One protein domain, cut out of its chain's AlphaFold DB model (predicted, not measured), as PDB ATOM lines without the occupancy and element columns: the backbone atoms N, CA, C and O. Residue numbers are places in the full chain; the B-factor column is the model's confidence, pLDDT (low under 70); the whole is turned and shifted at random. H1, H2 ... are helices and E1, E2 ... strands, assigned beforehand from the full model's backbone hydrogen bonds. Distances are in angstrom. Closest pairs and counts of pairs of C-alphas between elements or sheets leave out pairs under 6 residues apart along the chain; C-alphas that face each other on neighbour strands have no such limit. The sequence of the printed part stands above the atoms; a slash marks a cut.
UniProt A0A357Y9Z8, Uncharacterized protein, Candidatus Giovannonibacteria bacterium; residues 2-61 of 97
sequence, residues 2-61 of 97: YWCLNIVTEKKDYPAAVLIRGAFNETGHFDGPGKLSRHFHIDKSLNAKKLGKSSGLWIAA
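What this domain is: This is residues 2 to 61 of the 97 residues of an uncharacterized protein of Candidatus Giovannonibacteria bacterium (UniProt A0A357Y9Z8). What is the shape? There is little regular structure: hairpins E1-E2 and E3-E4 follow each other along the longest axis, H1 packs by E4, and residues 40 to 61, with no named element, wind along one side. How is it built? The 60 printed residues run E1, E2, E3, E4, H1, mixed in class, 19 in named elements; both sheets are antiparallel. It is only just compact, close to loose, with radius of gyration of the C-alphas 12.1 A and spans of 37 by 24 by 23 A.

How they stand to each other: Which strands pair? E3, residues 23 to 25, and E4, residues 28 to 30, form an antiparallel hairpin, N 30 and O 23 within hydrogen-bond range at 2.8 A. E1, residues 6 to 8, and E2, residues 17 to 19, form another, with N 7 and O 18 at 2.9 A. Where is H1, residues 33 to 39? Its closest C-alphas to E4 are those of Leu 36 and Phe 30, 5.2 A apart. Every O i to N i+4 pair in H1 is within hydrogen-bond range.

Where its parts are: Where does E1 begin? C-alpha 6 is at (247.549, 244.574, 265.576). Where does H1 end? C-alpha 39 is at (259.008, 234.407, 262.825), and H1 is 10.0 A long.

The domain as a whole: Is it cut? The printed part has no cut, and no link is long. Is confidence low? No printed residue is under 70.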
ATOM      1  N   TYR A   2     258.369 244.209 256.290       89.75
ATOM      2  CA  TYR A   2     257.951 243.751 257.625       89.75
ATOM      3  C   TYR A   2     256.472 244.071 257.843       89.75
ATOM      4  O   TYR A   2     255.992 245.078 257.325       89.75
ATOM      5  N   TRP A   3     255.780 243.249 258.632       96.38
ATOM      6  CA  TRP A   3     254.383 243.457 259.008       96.38
ATOM      7  C   TRP A   3     254.282 243.759 260.507       96.38
ATOM      8  O   TRP A   3     255.168 243.419 261.286       96.38
ATOM      9  N   CYS A   4     253.216 244.438 260.922       96.81
ATOM     10  CA  CYS A   4     252.920 244.687 262.332       96.81
ATOM     11  C   CYS A   4     251.585 244.032 262.678       96.81
ATOM     12  O   CYS A   4     250.567 244.358 262.068       96.81
ATOM     13  N   LEU A   5     251.588 243.130 263.661       97.31
ATOM     14  CA  LEU A   5     250.378 242.452 264.112       97.31
ATOM     15  C   LEU A   5     249.622 243.322 265.122       97.31
ATOM     16  O   LEU A   5     250.061 243.481 266.260       97.31
ATOM     17  N   ASN A   6     248.473 243.851 264.708       97.69
ATOM     18  CA  ASN A   6     247.549 244.574 265.576       97.69
ATOM     19  C   ASN A   6     246.268 243.761 265.765       97.69
ATOM     20  O   ASN A   6     245.747 243.204 264.801       97.69
ATOM     21  N   ILE A   7     245.740 243.739 266.987       97.00
ATOM     22  CA  ILE A   7     244.439 243.145 267.305       97.00
ATOM     23  C   ILE A   7     243.493 244.279 267.689       97.00
ATOM     24  O   ILE A   7     243.757 245.007 268.645       97.00
ATOM     25  N   VAL A   8     242.412 244.448 266.927       96.62
ATOM     26  CA  VAL A   8     241.356 245.425 267.229       96.62
ATOM     27  C   VAL A   8     240.540 244.899 268.404       96.62
ATOM     28  O   VAL A   8     240.060 243.768 268.363       96.62
ATOM     29  N   THR A   9     240.417 245.702 269.457       93.94
ATOM     30  CA  THR A   9     239.764 245.303 270.717       93.94
ATOM     31  C   THR A   9     238.468 246.055 270.986       93.94
ATOM     32  O   THR A   9     237.795 245.771 271.970       93.94
ATOM     33  N   GLU A  10     238.129 247.015 270.133       96.31
ATOM     34  CA  GLU A  10     237.009 247.930 270.318       96.31
ATOM     35  C   GLU A  10     235.972 247.782 269.207       96.31
ATOM     36  O   GLU A  10     236.190 247.100 268.199       96.31
ATOM     37  N   LYS A  11     234.820 248.422 269.407       95.31
ATOM     38  CA  LYS A  11     233.748 248.451 268.410       95.31
ATOM     39  C   LYS A  11     234.226 249.052 267.084       95.31
ATOM     40  O   LYS A  11     235.162 249.851 267.035       95.31
ATOM     41  N   LYS A  12     233.524 248.685 266.007       93.31
ATOM     42  CA  LYS A  12     233.725 249.282 264.683       93.31
ATOM     43  C   LYS A  12     233.705 250.815 264.794       93.31
ATOM     44  O   LYS A  12     232.947 251.370 265.587       93.31
ATOM     45  N   ASP A  13     234.570 251.456 264.014       94.06
ATOM     46  CA  ASP A  13     234.726 252.913 263.926       94.06
ATOM     47  C   ASP A  13     235.326 253.583 265.180       94.06
ATOM     48  O   ASP A  13     235.427 254.807 265.247       94.06
ATOM     49  N   TYR A  14     235.828 252.799 266.143       96.75
ATOM     50  CA  TYR A  14     236.693 253.292 267.214       96.75
ATOM     51  C   TYR A  14     238.165 252.927 266.927       96.75
ATOM     52  O   TYR A  14     238.503 251.741 266.884       96.75
ATOM     53  N   PRO A  15     239.072 253.903 266.718       91.38
ATOM     54  CA  PRO A  15     240.423 253.656 266.210       91.38
ATOM     55  C   PRO A  15     241.388 253.174 267.309       91.38
ATOM     56  O   PRO A  15     242.368 253.847 267.638       91.38
ATOM     57  N   ALA A  16     241.126 251.999 267.884       95.06
ATOM     58  CA  ALA A  16     241.976 251.384 268.897       95.06
ATOM     59  C   ALA A  16     242.314 249.927 268.576       95.06
ATOM     60  O   ALA A  16     241.475 249.129 268.162       95.06
ATOM     61  N   ALA A  17     243.577 249.586 268.808       96.88
ATOM     62  CA  ALA A  17     244.096 248.238 268.676       96.88
ATOM     63  C   ALA A  17     245.302 248.046 269.598       96.88
ATOM     64  O   ALA A  17     245.975 249.006 269.988       96.88
ATOM     65  N   VAL A  18     245.606 246.787 269.900       97.62
ATOM     66  CA  VAL A  18     246.812 246.384 270.619       97.62
ATOM     67  C   VAL A  18     247.834 245.867 269.614       97.62
ATOM     68  O   VAL A  18     247.593 244.878 268.924       97.62
ATOM     69  N   LEU A  19     248.991 246.525 269.551       97.88
ATOM     70  CA  LEU A  19     250.140 246.057 268.779       97.88
ATOM     71  C   LEU A  19     250.903 244.993 269.572       97.88
ATOM     72  O   LEU A  19     251.430 245.281 270.651       97.88
ATOM     73  N   ILE A  20     251.059 243.801 268.999       97.38
ATOM     74  CA  ILE A  20     251.915 242.759 269.568       97.38
ATOM     75  C   ILE A  20     253.364 243.067 269.189       97.38
ATOM     76  O   ILE A  20     253.783 242.921 268.041       97.38
ATOM     77  N   ARG A  21     254.128 243.574 270.162       96.81
ATOM     78  CA  ARG A  21     255.501 244.053 269.934       96.81
ATOM     79  C   ARG A  21     256.569 242.995 270.116       96.81
ATOM     80  O   ARG A  21     257.653 243.166 269.569       96.81
ATOM     81  N   GLY A  22     256.277 241.961 270.886       93.94
ATOM     82  CA  GLY A  22     257.210 240.879 271.063       93.94
ATOM     83  C   GLY A  22     256.604 239.667 271.734       93.94
ATOM     84  O   GLY A  22     255.523 239.732 272.317       93.94
ATOM     85  N   ALA A  23     257.322 238.567 271.597       92.56
ATOM     86  CA  ALA A  23     257.011 237.270 272.165       92.56
ATOM     87  C   ALA A  23     258.328 236.582 272.526       92.56
ATOM     88  O   ALA A  23     259.386 236.954 272.019       92.56
ATOM     89  N   PHE A  24     258.261 235.587 273.393       90.31
ATOM     90  CA  PHE A  24     259.390 234.726 273.705       90.31
ATOM     91  C   PHE A  24     258.885 233.294 273.842       90.31
ATOM     92  O   PHE A  24     257.716 233.068 274.167       90.31
ATOM     93  N   ASN A  25     259.756 232.343 273.554       87.00
ATOM     94  CA  ASN A  25     259.530 230.917 273.740       87.00
ATOM     95  C   ASN A  25     260.882 230.230 274.009       87.00
ATOM     96  O   ASN A  25     261.911 230.894 274.128       87.00
ATOM     97  N   GLU A  26     260.870 228.900 274.052       86.25
ATOM     98  CA  GLU A  26     262.060 228.053 274.225       86.25
ATOM     99  C   GLU A  26     263.181 228.357 273.207       86.25
ATOM    100  O   GLU A  26     264.351 228.109 273.478       86.25
ATOM    101  N   THR A  27     262.837 228.873 272.019       86.31
ATOM    102  CA  THR A  27     263.785 229.101 270.917       86.31
ATOM    103  C   THR A  27     264.330 230.526 270.864       86.31
ATOM    104  O   THR A  27     265.231 230.805 270.074       86.31
ATOM    105  N   GLY A  28     263.831 231.428 271.716       88.94
ATOM    106  CA  GLY A  28     264.409 232.750 271.912       88.94
ATOM    107  C   GLY A  28     263.395 233.878 272.073       88.94
ATOM    108  O   GLY A  28     262.214 233.687 272.369       88.94
ATOM    109  N   HIS A  29     263.902 235.099 271.892       92.88
ATOM    110  CA  HIS A  29     263.162 236.343 272.074       92.88
ATOM    111  C   HIS A  29     262.921 237.035 270.731       92.88
ATOM    112  O   HIS A  29     263.847 237.340 269.979       92.88
ATOM    113  N   PHE A  30     261.663 237.364 270.467       94.75
ATOM    114  CA  PHE A  30     261.224 238.146 269.317       94.75
ATOM    115  C   PHE A  30     260.845 239.538 269.816       94.75
ATOM    116  O   PHE A  30     259.681 239.837 270.041       94.75
ATOM    117  N   ASP A  31     261.838 240.390 270.034       92.69
ATOM    118  CA  ASP A  31     261.753 241.686 270.729       92.69
ATOM    119  C   ASP A  31     261.367 242.880 269.829       92.69
ATOM    120  O   ASP A  31     261.565 244.047 270.180       92.69
ATOM    121  N   GLY A  32     260.775 242.614 268.665       94.69
ATOM    122  CA  GLY A  32     260.285 243.656 267.770       94.69
ATOM    123  C   GLY A  32     259.134 243.182 266.886       94.69
ATOM    124  O   GLY A  32     259.127 242.023 266.469       94.69
ATOM    125  N   PRO A  33     258.193 244.076 266.519       96.50
ATOM    126  CA  PRO A  33     256.989 243.693 265.784       96.50
ATOM    127  C   PRO A  33     257.308 243.046 264.428       96.50
ATOM    128  O   PRO A  33     256.682 242.057 264.069       96.50
ATOM    129  N   GLY A  34     258.334 243.534 263.719       95.81
ATOM    130  CA  GLY A  34     258.777 242.935 262.457       95.81
ATOM    131  C   GLY A  34     259.526 241.603 262.619       95.81
ATOM    132  O   GLY A  34     259.394 240.722 261.771       95.81
ATOM    133  N   LYS A  35     260.291 241.421 263.708       94.94
ATOM    134  CA  LYS A  35     260.933 240.127 264.018       94.94
ATOM    135  C   LYS A  35     259.869 239.077 264.332       94.94
ATOM    136  O   LYS A  35     259.911 237.983 263.781       94.94
ATOM    137  N   LEU A  36     258.886 239.457 265.147       95.25
ATOM    138  CA  LEU A  36     257.730 238.636 265.483       95.25
ATOM    139  C   LEU A  36     256.933 238.267 264.231       95.25
ATOM    140  O   LEU A  36     256.679 237.089 264.003       95.25
ATOM    141  N   SER A  37     256.587 239.245 263.388       95.38
ATOM    142  CA  SER A  37     255.806 238.969 262.181       95.38
ATOM    143  C   SER A  37     256.535 238.011 261.243       95.38
ATOM    144  O   SER A  37     255.913 237.126 260.671       95.38
ATOM    145  N   ARG A  38     257.858 238.163 261.100       94.12
ATOM    146  CA  ARG A  38     258.675 237.262 260.283       94.12
ATOM    147  C   ARG A  38     258.707 235.850 260.863       94.12
ATOM    148  O   ARG A  38     258.538 234.908 260.104       94.12
ATOM    149  N   HIS A  39     258.920 235.713 262.173       93.31
ATOM    150  CA  HIS A  39     259.008 234.407 262.825       93.31
ATOM    151  C   HIS A  39     257.697 233.614 262.725       93.31
ATOM    152  O   HIS A  39     257.723 232.428 262.428       93.31
ATOM    153  N   PHE A  40     256.553 234.275 262.915       92.19
ATOM    154  CA  PHE A  40     255.235 233.633 262.856       92.19
ATOM    155  C   PHE A  40     254.585 233.664 261.466       92.19
ATOM    156  O   PHE A  40     253.390 233.405 261.357       92.19
ATOM    157  N   HIS A  41     255.336 234.012 260.413       93.69
ATOM    158  CA  HIS A  41     254.821 234.122 259.041       93.69
ATOM    159  C   HIS A  41     253.550 234.990 258.923       93.69
ATOM    160  O   HIS A  41     252.653 234.716 258.132       93.69
ATOM    161  N   ILE A  42     253.467 236.058 259.720       95.69
ATOM    162  CA  ILE A  42     252.377 237.031 259.651       95.69
ATOM    163  C   ILE A  42     252.602 237.922 258.429       95.69
ATOM    164  O   ILE A  42     253.619 238.618 258.331       95.69
ATOM    165  N   ASP A  43     251.608 237.964 257.549       95.75
ATOM    166  CA  ASP A  43     251.595 238.818 256.369       95.75
ATOM    167  C   ASP A  43     250.246 239.530 256.155       95.75
ATOM    168  O   ASP A  43     249.332 239.475 256.983       95.75
ATOM    169  N   LYS A  44     250.125 240.244 255.026       96.06
ATOM    170  CA  LYS A  44     248.925 241.014 254.668       96.06
ATOM    171  C   LYS A  44     247.664 240.156 254.545       96.06
ATOM    172  O   LYS A  44     246.571 240.697 254.687       96.06
ATOM    173  N   SER A  45     247.785 238.855 254.275       96.12
ATOM    174  CA  SER A  45     246.636 237.962 254.077       96.12
ATOM    175  C   SER A  45     245.788 237.792 255.342       96.12
ATOM    176  O   SER A  45     244.641 237.351 255.256       96.12
ATOM    177  N   LEU A  46     246.327 238.154 256.511       96.50
ATOM    178  CA  LEU A  46     245.631 238.156 257.799       96.50
ATOM    179  C   LEU A  46     244.943 239.493 258.117       96.50
ATOM    180  O   LEU A  46     244.184 239.579 259.083       96.50
ATOM    181  N   ASN A  47     245.175 240.541 257.320       96.44
ATOM    182  CA  ASN A  47     244.588 241.854 257.563       96.44
ATOM    183  C   ASN A  47     243.053 241.807 257.485       96.44
ATOM    184  O   ASN A  47     242.491 241.176 256.593       96.44
ATOM    185  N   ALA A  48     242.383 242.491 258.417       94.50
ATOM    186  CA  ALA A  48     240.922 242.514 258.569       94.50
ATOM    187  C   ALA A  48     240.244 241.145 258.811       94.50
ATOM    188  O   ALA A  48     239.015 241.078 258.883       94.50
ATOM    189  N   LYS A  49     241.003 240.055 258.993       96.12
ATOM    190  CA  LYS A  49     240.432 238.765 259.393       96.12
ATOM    191  C   LYS A  49     240.114 238.760 260.883       96.12
ATOM    192  O   LYS A  49     240.851 239.307 261.702       96.12
ATOM    193  N   LYS A  50     239.021 238.084 261.245       95.00
ATOM    194  CA  LYS A  50     238.729 237.781 262.648       95.00
ATOM    195  C   LYS A  50     239.803 236.842 263.196       95.00
ATOM    196  O   LYS A  50     240.202 235.884 262.530       95.00
ATOM    197  N   LEU A  51     240.237 237.106 264.424       95.12
ATOM    198  CA  LEU A  51     241.081 236.186 265.173       95.12
ATOM    199  C   LEU A  51     240.309 234.875 265.402       95.12
ATOM    200  O   LEU A  51     239.154 234.902 265.822       95.12
ATOM    201  N   GLY A  52     240.930 233.734 265.121       94.94
ATOM    202  CA  GLY A  52     240.320 232.424 265.301       94.94
ATOM    203  C   GLY A  52     241.031 231.329 264.515       94.94
ATOM    204  O   GLY A  52     241.796 231.586 263.591       94.94
ATOM    205  N   LYS A  53     240.747 230.068 264.856       93.56
ATOM    206  CA  LYS A  53     241.341 228.914 264.158       93.56
ATOM    207  C   LYS A  53     241.072 228.937 262.648       93.56
ATOM    208  O   LYS A  53     241.935 228.538 261.878       93.56
ATOM    209  N   SER A  54     239.917 229.457 262.228       94.31
ATOM    210  CA  SER A  54     239.543 229.584 260.816       94.31
ATOM    211  C   SER A  54     240.412 230.563 260.022       94.31
ATOM    212  O   SER A  54     240.542 230.402 258.814       94.31
ATOM    213  N   SER A  55     241.022 231.563 260.668       94.94
ATOM    214  CA  SER A  55     241.975 232.464 260.011       94.94
ATOM    215  C   SER A  55     243.420 231.971 260.090       94.94
ATOM    216  O   SER A  55     244.293 232.595 259.493       94.94
ATOM    217  N   GLY A  56     243.678 230.871 260.806       94.56
ATOM    218  CA  GLY A  56     245.025 230.362 261.071       94.56
ATOM    219  C   GLY A  56     245.784 231.132 262.158       94.56
ATOM    220  O   GLY A  56     246.914 230.775 262.469       94.56
ATOM    221  N   LEU A  57     245.170 232.150 262.773       95.06
ATOM    222  CA  LEU A  57     245.765 232.943 263.848       95.06
ATOM    223  C   LEU A  57     244.795 233.048 265.026       95.06
ATOM    224  O   LEU A  57     243.710 233.614 264.900       95.06
ATOM    225  N   TRP A  58     245.194 232.551 266.194       95.31
ATOM    226  CA  TRP A  58     244.388 232.616 267.412       95.31
ATOM    227  C   TRP A  58     245.250 232.846 268.652       95.31
ATOM    228  O   TRP A  58     246.440 232.541 268.670       95.31
ATOM    229  N   ILE A  59     244.627 233.366 269.709       92.00
ATOM    230  CA  ILE A  59     245.216 233.410 271.049       92.00
ATOM    231  C   ILE A  59     244.688 232.200 271.816       92.00
ATOM    232  O   ILE A  59     243.484 231.943 271.824       92.00
ATOM    233  N   ALA A  60     245.587 231.444 272.440       89.75
ATOM    234  CA  ALA A  60     245.240 230.292 273.258       89.75
ATOM    235  C   ALA A  60     245.496 230.583 274.738       89.75
ATOM    236  O   ALA A  60     246.473 231.246 275.088       89.75
ATOM    237  N   ALA A  61     244.638 230.042 275.602       83.94
ATOM    238  CA  ALA A  61     244.955 229.948 277.019       83.94
ATOM    239  C   ALA A  61     246.157 229.000 277.217       83.94
ATOM    240  O   ALA A  61     246.290 228.024 276.469       83.94
TER     241      ALA A  61